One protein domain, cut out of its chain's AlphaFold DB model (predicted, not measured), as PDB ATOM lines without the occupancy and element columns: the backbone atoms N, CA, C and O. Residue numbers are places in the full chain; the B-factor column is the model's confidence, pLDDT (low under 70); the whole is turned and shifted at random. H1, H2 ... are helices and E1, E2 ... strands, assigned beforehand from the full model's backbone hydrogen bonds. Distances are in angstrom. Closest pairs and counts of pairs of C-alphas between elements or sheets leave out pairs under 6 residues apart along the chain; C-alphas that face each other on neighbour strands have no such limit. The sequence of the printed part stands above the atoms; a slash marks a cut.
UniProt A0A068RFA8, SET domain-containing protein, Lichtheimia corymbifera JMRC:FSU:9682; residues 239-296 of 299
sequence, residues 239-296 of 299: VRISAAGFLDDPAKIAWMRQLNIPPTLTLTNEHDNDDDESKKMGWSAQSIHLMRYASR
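AT A GLANCE: This is residues 239 to 296 of the 299 residues of the protein "SET domain-containing protein" of Lichtheimia corymbifera JMRC:FSU:9682 (UniProt A0A068RFA8). A short ribbon of two antiparallel strands, E1 and E2, has helix H3 packed on E2, while H1 and the small H2 lie toward opposite ends of an elongated body. The 58 printed residues include three named helices and two named strands, in the order E1 H1 E2 H2 H3, a mixed class. The whole is only just compact, close to loose, with a radius of gyration of the C-alphas of 12.1 A and spans of 36 by 21 by 19 A.

HOW THE PARTS SIT: E1, residues 239 to 242, is antiparallel to E2, residues 264 to 267, at 157 degrees, with N 239 and O 267 within hydrogen-bond range at 2.8 A. The closest C-alphas of E2 and H3, residues 285 to 294, are Leu 265 and Ser 287, 4.7 A apart. H1, residues 250 to 258, is close to H3 but not clearly touching; their closest C-alphas, Lys 252 and Ala 294, are 7.8 A apart. H2, residues 277 to 280, is also close to H3 but not clearly touching; C-alphas 278 and 288, the closest, are 7.3 A apart. Every O i to N i+4 pair is within hydrogen-bond range in H1 and H3; H2 is too short for one.

IN THESE COORDINATES: E1 begins at C-alpha 239 (29.224, -25.965, 73.511) and H3, 14.2 A long, ends at C-alpha 294 (33.996, -7.716, 76.287). H1 is 12.3 A, E1 10.1 A, E2 9.9 A and H2 4.9 A long.

THE WHOLE: The C-alphas farthest apart, Pro 250 and Asn 273, are 36.4 A apart. The printed part has no cut and no long link. In this model, residues 269 to 282 have pLDDT under 70.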
ATOM      1  N   VAL A 239      27.837 -26.268  73.871       76.69
ATOM      2  CA  VAL A 239      29.224 -25.965  73.511       76.69
ATOM      3  C   VAL A 239      29.697 -24.835  74.405       76.69
ATOM      4  O   VAL A 239      29.090 -23.768  74.439       76.69
ATOM      5  N   ARG A 240      30.793 -25.067  75.129       76.44
ATOM      6  CA  ARG A 240      31.416 -24.072  76.003       76.44
ATOM      7  C   ARG A 240      32.763 -23.657  75.436       76.44
ATOM      8  O   ARG A 240      33.627 -24.497  75.212       76.44
ATOM      9  N   ILE A 241      32.935 -22.360  75.221       75.69
ATOM     10  CA  ILE A 241      34.142 -21.747  74.671       75.69
ATOM     11  C   ILE A 241      34.720 -20.821  75.734       75.69
ATOM     12  O   ILE A 241      34.008 -19.992  76.302       75.69
ATOM     13  N   SER A 242      36.016 -20.946  76.016       75.19
ATOM     14  CA  SER A 242      36.694 -20.018  76.921       75.19
ATOM     15  C   SER A 242      36.663 -18.599  76.353       75.19
ATOM     16  O   SER A 242      37.125 -18.354  75.240       75.19
ATOM     17  N   ALA A 243      36.149 -17.658  77.141       76.94
ATOM     18  CA  ALA A 243      36.183 -16.234  76.827       76.94
ATOM     19  C   ALA A 243      37.495 -15.569  77.275       76.94
ATOM     20  O   ALA A 243      37.686 -14.380  77.042       76.94
ATOM     21  N   ALA A 244      38.388 -16.305  77.951       73.56
ATOM     22  CA  ALA A 244      39.557 -15.731  78.615       73.56
ATOM     23  C   ALA A 244      40.491 -14.979  77.654       73.56
ATOM     24  O   ALA A 244      41.050 -13.964  78.042       73.56
ATOM     25  N   GLY A 245      40.616 -15.437  76.402       71.25
ATOM     26  CA  GLY A 245      41.425 -14.768  75.376       71.25
ATOM     27  C   GLY A 245      40.806 -13.497  74.782       71.25
ATOM     28  O   GLY A 245      41.426 -12.883  73.925       71.25
ATOM     29  N   PHE A 246      39.586 -13.135  75.189       70.38
ATOM     30  CA  PHE A 246      38.909 -11.888  74.809       70.38
ATOM     31  C   PHE A 246      38.737 -10.940  76.009       70.38
ATOM     32  O   PHE A 246      38.124  -9.877  75.889       70.38
ATOM     33  N   LEU A 247      39.197 -11.356  77.191       73.88
ATOM     34  CA  LEU A 247      39.059 -10.641  78.454       73.88
ATOM     35  C   LEU A 247      40.438 -10.155  78.892       73.88
ATOM     36  O   LEU A 247      41.030 -10.689  79.824       73.88
ATOM     37  N   ASP A 248      40.931  -9.127  78.210       74.25
ATOM     38  CA  ASP A 248      42.300  -8.627  78.399       74.25
ATOM     39  C   ASP A 248      42.368  -7.515  79.463       74.25
ATOM     40  O   ASP A 248      43.444  -7.091  79.882       74.25
ATOM     41  N   ASP A 249      41.205  -7.038  79.914       81.12
ATOM     42  CA  ASP A 249      41.052  -5.931  80.853       81.12
ATOM     43  C   ASP A 249      40.976  -6.435  82.315       81.12
ATOM     44  O   ASP A 249      40.006  -7.108  82.697       81.12
ATOM     45  N   PRO A 250      41.951  -6.085  83.180       83.44
ATOM     46  CA  PRO A 250      41.960  -6.476  84.589       83.44
ATOM     47  C   PRO A 250      40.710  -6.053  85.373       83.44
ATOM     48  O   PRO A 250      40.301  -6.775  86.289       83.44
ATOM     49  N   ALA A 251      40.085  -4.921  85.032       82.38
ATOM     50  CA  ALA A 251      38.866  -4.449  85.688       82.38
ATOM     51  C   ALA A 251      37.667  -5.341  85.337       82.38
ATOM     52  O   ALA A 251      36.895  -5.714  86.226       82.38
ATOM     53  N   LYS A 252      37.567  -5.773  84.071       77.75
ATOM     54  CA  LYS A 252      36.560  -6.748  83.611       77.75
ATOM     55  C   LYS A 252      36.695  -8.073  84.334       77.75
ATOM     56  O   LYS A 252      35.713  -8.601  84.855       77.75
ATOM     57  N   ILE A 253      37.921  -8.585  84.418       80.25
ATOM     58  CA  ILE A 253      38.216  -9.843  85.110       80.25
ATOM     59  C   ILE A 253      37.847  -9.741  86.597       80.25
ATOM     60  O   ILE A 253      37.230 -10.658  87.144       80.25
ATOM     61  N   ALA A 254      38.205  -8.639  87.264       82.38
ATOM     62  CA  ALA A 254      37.892  -8.427  88.676       82.38
ATOM     63  C   ALA A 254      36.377  -8.359  88.929       82.38
ATOM     64  O   ALA A 254      35.884  -9.002  89.858       82.38
ATOM     65  N   TRP A 255      35.635  -7.652  88.074       82.06
ATOM     66  CA  TRP A 255      34.176  -7.570  88.143       82.06
ATOM     67  C   TRP A 255      33.510  -8.939  87.958       82.06
ATOM     68  O   TRP A 255      32.659  -9.332  88.757       82.06
ATOM     69  N   MET A 256      33.951  -9.715  86.962       79.50
ATOM     70  CA  MET A 256      33.440 -11.072  86.733       79.50
ATOM     71  C   MET A 256      33.695 -11.992  87.928       79.50
ATOM     72  O   MET A 256      32.795 -12.723  88.342       79.50
ATOM     73  N   ARG A 257      34.892 -11.920  88.529       82.56
ATOM     74  CA  ARG A 257      35.224 -12.672  89.750       82.56
ATOM     75  C   ARG A 257      34.324 -12.285  90.920       82.56
ATOM     76  O   ARG A 257      33.881 -13.168  91.645       82.56
ATOM     77  N   GLN A 258      34.030 -10.996  91.089       85.31
ATOM     78  CA  GLN A 258      33.154 -10.517  92.160       85.31
ATOM     79  C   GLN A 258      31.720 -11.045  92.019       85.31
ATOM     80  O   GLN A 258      31.083 -11.357  93.023       85.31
ATOM     81  N   LEU A 259      31.218 -11.161  90.789       82.06
ATOM     82  CA  LEU A 259      29.873 -11.667  90.501       82.06
ATOM     83  C   LEU A 259      29.810 -13.183  90.280       82.06
ATOM     84  O   LEU A 259      28.740 -13.705  89.971       82.06
ATOM     85  N   ASN A 260      30.933 -13.888  90.433       80.62
ATOM     86  CA  ASN A 260      31.049 -15.323  90.185       80.62
ATOM     87  C   ASN A 260      30.580 -15.734  88.769       80.62
ATOM     88  O   ASN A 260      29.984 -16.795  88.581       80.62
ATOM     89  N   ILE A 261      30.832 -14.877  87.772       79.38
ATOM     90  CA  ILE A 261      30.506 -15.140  86.365       79.38
ATOM     91  C   ILE A 261      31.709 -15.842  85.721       79.38
ATOM     92  O   ILE A 261      32.790 -15.245  85.653       79.38
ATOM     93  N   PRO A 262      31.565 -17.087  85.238       77.81
ATOM     94  CA  PRO A 262      32.661 -17.778  84.574       77.81
ATOM     95  C   PRO A 262      33.000 -17.101  83.232       77.81
ATOM     96  O   PRO A 262      32.094 -16.666  82.517       77.81
ATOM     97  N   PRO A 263      34.287 -17.026  82.843       80.19
ATOM     98  CA  PRO A 263      34.714 -16.501  81.547       80.19
ATOM     99  C   PRO A 263      34.472 -17.535  80.447       80.19
ATOM    100  O   PRO A 263      35.402 -18.073  79.848       80.19
ATOM    101  N   THR A 264      33.209 -17.865  80.206       81.75
ATOM    102  CA  THR A 264      32.810 -18.916  79.273       81.75
ATOM    103  C   THR A 264      31.610 -18.457  78.463       81.75
ATOM    104  O   THR A 264      30.631 -17.963  79.015       81.75
ATOM    105  N   LEU A 265      31.702 -18.627  77.149       80.94
ATOM    106  CA  LEU A 265      30.594 -18.481  76.219       80.94
ATOM    107  C   LEU A 265      29.960 -19.854  76.014       80.94
ATOM    108  O   LEU A 265      30.660 -20.830  75.764       80.94
ATOM    109  N   THR A 266      28.643 -19.919  76.114       81.81
ATOM    110  CA  THR A 266      27.837 -21.129  76.008       81.81
ATOM    111  C   THR A 266      26.864 -20.996  74.847       81.81
ATOM    112  O   THR A 266      26.043 -20.075  74.824       81.81
ATOM    113  N   LEU A 267      26.945 -21.947  73.925       79.44
ATOM    114  CA  LEU A 267      25.992 -22.160  72.846       79.44
ATOM    115  C   LEU A 267      25.142 -23.393  73.183       79.44
ATOM    116  O   LEU A 267      25.691 -24.455  73.484       79.44
ATOM    117  N   THR A 268      23.826 -23.252  73.156       75.00
ATOM    118  CA  THR A 268      22.837 -24.314  73.357       75.00
ATOM    119  C   THR A 268      22.027 -24.514  72.081       75.00
ATOM    120  O   THR A 268      22.075 -23.702  71.158       75.00
ATOM    121  N   ASN A 269      21.290 -25.620  72.019       65.44
ATOM    122  CA  ASN A 269      20.377 -25.897  70.911       65.44
ATOM    123  C   ASN A 269      18.991 -25.249  71.119       65.44
ATOM    124  O   ASN A 269      18.062 -25.519  70.360       65.44
ATOM    125  N   GLU A 270      18.841 -24.413  72.155       60.00
ATOM    126  CA  GLU A 270      17.611 -23.680  72.437       60.00
ATOM    127  C   GLU A 270      17.403 -22.606  71.364       60.00
ATOM    128  O   GLU A 270      17.985 -21.521  71.399       60.00
ATOM    129  N   HIS A 271      16.536 -22.904  70.401       54.38
ATOM    130  CA  HIS A 271      15.908 -21.873  69.590       54.38
ATOM    131  C   HIS A 271      14.792 -21.243  70.421       54.38
ATOM    132  O   HIS A 271      13.652 -21.708  70.416       54.38
ATOM    133  N   ASP A 272      15.132 -20.201  71.174       49.97
ATOM    134  CA  ASP A 272      14.129 -19.380  71.848       49.97
ATOM    135  C   ASP A 272      13.218 -18.776  70.757       49.97
ATOM    136  O   ASP A 272      13.705 -18.133  69.826       49.97
ATOM    137  N   ASN A 273      11.896 -18.971  70.852       50.22
ATOM    138  CA  ASN A 273      10.900 -18.399  69.920       50.22
ATOM    139  C   ASN A 273      10.763 -16.861  70.050       50.22
ATOM    140  O   ASN A 273       9.800 -16.276  69.557       50.22
ATOM    141  N   ASP A 274      11.709 -16.213  70.729       53.78
ATOM    142  CA  ASP A 274      11.790 -14.768  70.900       53.78
ATOM    143  C   ASP A 274      12.355 -14.089  69.635       53.78
ATOM    144  O   ASP A 274      13.248 -14.595  68.956       53.78
ATOM    145  N   ASP A 275      11.885 -12.870  69.355       54.00
ATOM    146  CA  ASP A 275      12.306 -12.039  68.214       54.00
ATOM    147  C   ASP A 275      13.778 -11.554  68.273       54.00
ATOM    148  O   ASP A 275      14.229 -10.837  67.378       54.00
ATOM    149  N   ASP A 276      14.559 -11.935  69.291       58.00
ATOM    150  CA  ASP A 276      15.976 -11.566  69.412       58.00
ATOM    151  C   ASP A 276      16.863 -12.513  68.579       58.00
ATOM    152  O   ASP A 276      17.151 -13.643  68.971       58.00
ATOM    153  N   GLU A 277      17.341 -12.028  67.428       57.31
ATOM    154  CA  GLU A 277      18.245 -12.741  66.507       57.31
ATOM    155  C   GLU A 277      19.467 -13.377  67.198       57.31
ATOM    156  O   GLU A 277      19.951 -14.422  66.767       57.31
ATOM    157  N   SER A 278      19.956 -12.794  68.299       52.88
ATOM    158  CA  SER A 278      21.100 -13.351  69.032       52.88
ATOM    159  C   SER A 278      20.757 -14.610  69.837       52.88
ATOM    160  O   SER A 278      21.609 -15.492  69.975       52.88
ATOM    161  N   LYS A 279      19.502 -14.739  70.287       55.88
ATOM    162  CA  LYS A 279      18.958 -15.969  70.878       55.88
ATOM    163  C   LYS A 279      18.606 -17.007  69.811       55.88
ATOM    164  O   LYS A 279      18.780 -18.195  70.051       55.88
ATOM    165  N   LYS A 280      18.214 -16.579  68.602       56.94
ATOM    166  CA  LYS A 280      17.939 -17.493  67.471       56.94
ATOM    167  C   LYS A 280      19.161 -18.314  67.057       56.94
ATOM    168  O   LYS A 280      19.004 -19.435  66.579       56.94
ATOM    169  N   MET A 281      20.368 -17.777  67.267       63.56
ATOM    170  CA  MET A 281      21.635 -18.477  67.020       63.56
ATOM    171  C   MET A 281      22.014 -19.485  68.120       63.56
ATOM    172  O   MET A 281      22.993 -20.197  67.931       63.56
ATOM    173  N   GLY A 282      21.280 -19.548  69.241       67.69
ATOM    174  CA  GLY A 282      21.526 -20.491  70.341       67.69
ATOM    175  C   GLY A 282      22.507 -20.002  71.414       67.69
ATOM    176  O   GLY A 282      22.985 -20.790  72.221       67.69
ATOM    177  N   TRP A 283      22.880 -18.716  71.452       77.00
ATOM    178  CA  TRP A 283      23.752 -18.210  72.522       77.00
ATOM    179  C   TRP A 283      22.984 -18.035  73.829       77.00
ATOM    180  O   TRP A 283      21.934 -17.393  73.858       77.00
ATOM    181  N   SER A 284      23.559 -18.500  74.942       76.56
ATOM    182  CA  SER A 284      22.956 -18.246  76.250       76.56
ATOM    183  C   SER A 284      22.915 -16.745  76.551       76.56
ATOM    184  O   SER A 284      23.828 -15.994  76.188       76.56
ATOM    185  N   ALA A 285      21.893 -16.293  77.285       76.06
ATOM    186  CA  ALA A 285      21.757 -14.882  77.660       76.06
ATOM    187  C   ALA A 285      23.019 -14.339  78.359       76.06
ATOM    188  O   ALA A 285      23.485 -13.240  78.057       76.06
ATOM    189  N   GLN A 286      23.631 -15.140  79.240       77.12
ATOM    190  CA  GLN A 286      24.897 -14.796  79.897       77.12
ATOM    191  C   GLN A 286      26.037 -14.586  78.890       77.12
ATOM    192  O   GLN A 286      26.805 -13.639  79.037       77.12
ATOM    193  N   SER A 287      26.116 -15.409  77.842       80.19
ATOM    194  CA  SER A 287      27.129 -15.285  76.784       80.19
ATOM    195  C   SER A 287      26.922 -14.029  75.952       80.19
ATOM    196  O   SER A 287      27.882 -13.321  75.664       80.19
ATOM    197  N   ILE A 288      25.670 -13.705  75.617       77.56
ATOM    198  CA  ILE A 288      25.319 -12.468  74.907       77.56
ATOM    199  C   ILE A 288      25.745 -11.247  75.730       77.56
ATOM    200  O   ILE A 288      26.365 -10.319  75.201       77.56
ATOM    201  N   HIS A 289      25.471 -11.251  77.035       77.75
ATOM    202  CA  HIS A 289      25.927 -10.193  77.934       77.75
ATOM    203  C   HIS A 289      27.452 -10.126  78.029       77.75
ATOM    204  O   HIS A 289      28.005  -9.027  77.967       77.75
ATOM    205  N   LEU A 290      28.133 -11.272  78.123       77.75
ATOM    206  CA  LEU A 290      29.589 -11.329  78.201       77.75
ATOM    207  C   LEU A 290      30.251 -10.801  76.923       77.75
ATOM    208  O   LEU A 290      31.175 -10.000  77.018       77.75
ATOM    209  N   MET A 291      29.743 -11.161  75.741       79.56
ATOM    210  CA  MET A 291      30.235 -10.641  74.459       79.56
ATOM    211  C   MET A 291      30.068  -9.119  74.365       79.56
ATOM    212  O   MET A 291      31.021  -8.416  74.030       79.56
ATOM    213  N   ARG A 292      28.892  -8.589  74.736       79.12
ATOM    214  CA  ARG A 292      28.637  -7.135  74.774       79.12
ATOM    215  C   ARG A 292      29.536  -6.410  75.776       79.12
ATOM    216  O   ARG A 292      29.898  -5.257  75.561       79.12
ATOM    217  N   TYR A 293      29.860  -7.055  76.892       75.94
ATOM    218  CA  TYR A 293      30.736  -6.496  77.916       75.94
ATOM    219  C   TYR A 293      32.209  -6.517  77.483       75.94
ATOM    220  O   TYR A 293      32.922  -5.525  77.649       75.94
ATOM    221  N   ALA A 294      32.658  -7.605  76.856       71.81
ATOM    222  CA  ALA A 294      33.996  -7.716  76.287       71.81
ATOM    223  C   ALA A 294      34.234  -6.649  75.204       71.81
ATOM    224  O   ALA A 294      35.282  -6.010  75.219       71.81
ATOM    225  N   SER A 295      33.236  -6.361  74.360       72.00
ATOM    226  CA  SER A 295      33.348  -5.383  73.267       72.00
ATOM    227  C   SER A 295      33.281  -3.906  73.683       72.00
ATOM    228  O   SER A 295      33.525  -3.041  72.848       72.00
ATOM    229  N   ARG A 296      32.885  -3.577  74.920       70.19
ATOM    230  CA  ARG A 296      32.838  -2.180  75.391       70.19
ATOM    231  C   ARG A 296      34.217  -1.727  75.858       70.19
ATOM    232  O   ARG A 296      34.763  -2.341  76.770       70.19
TER     233      ARG A 296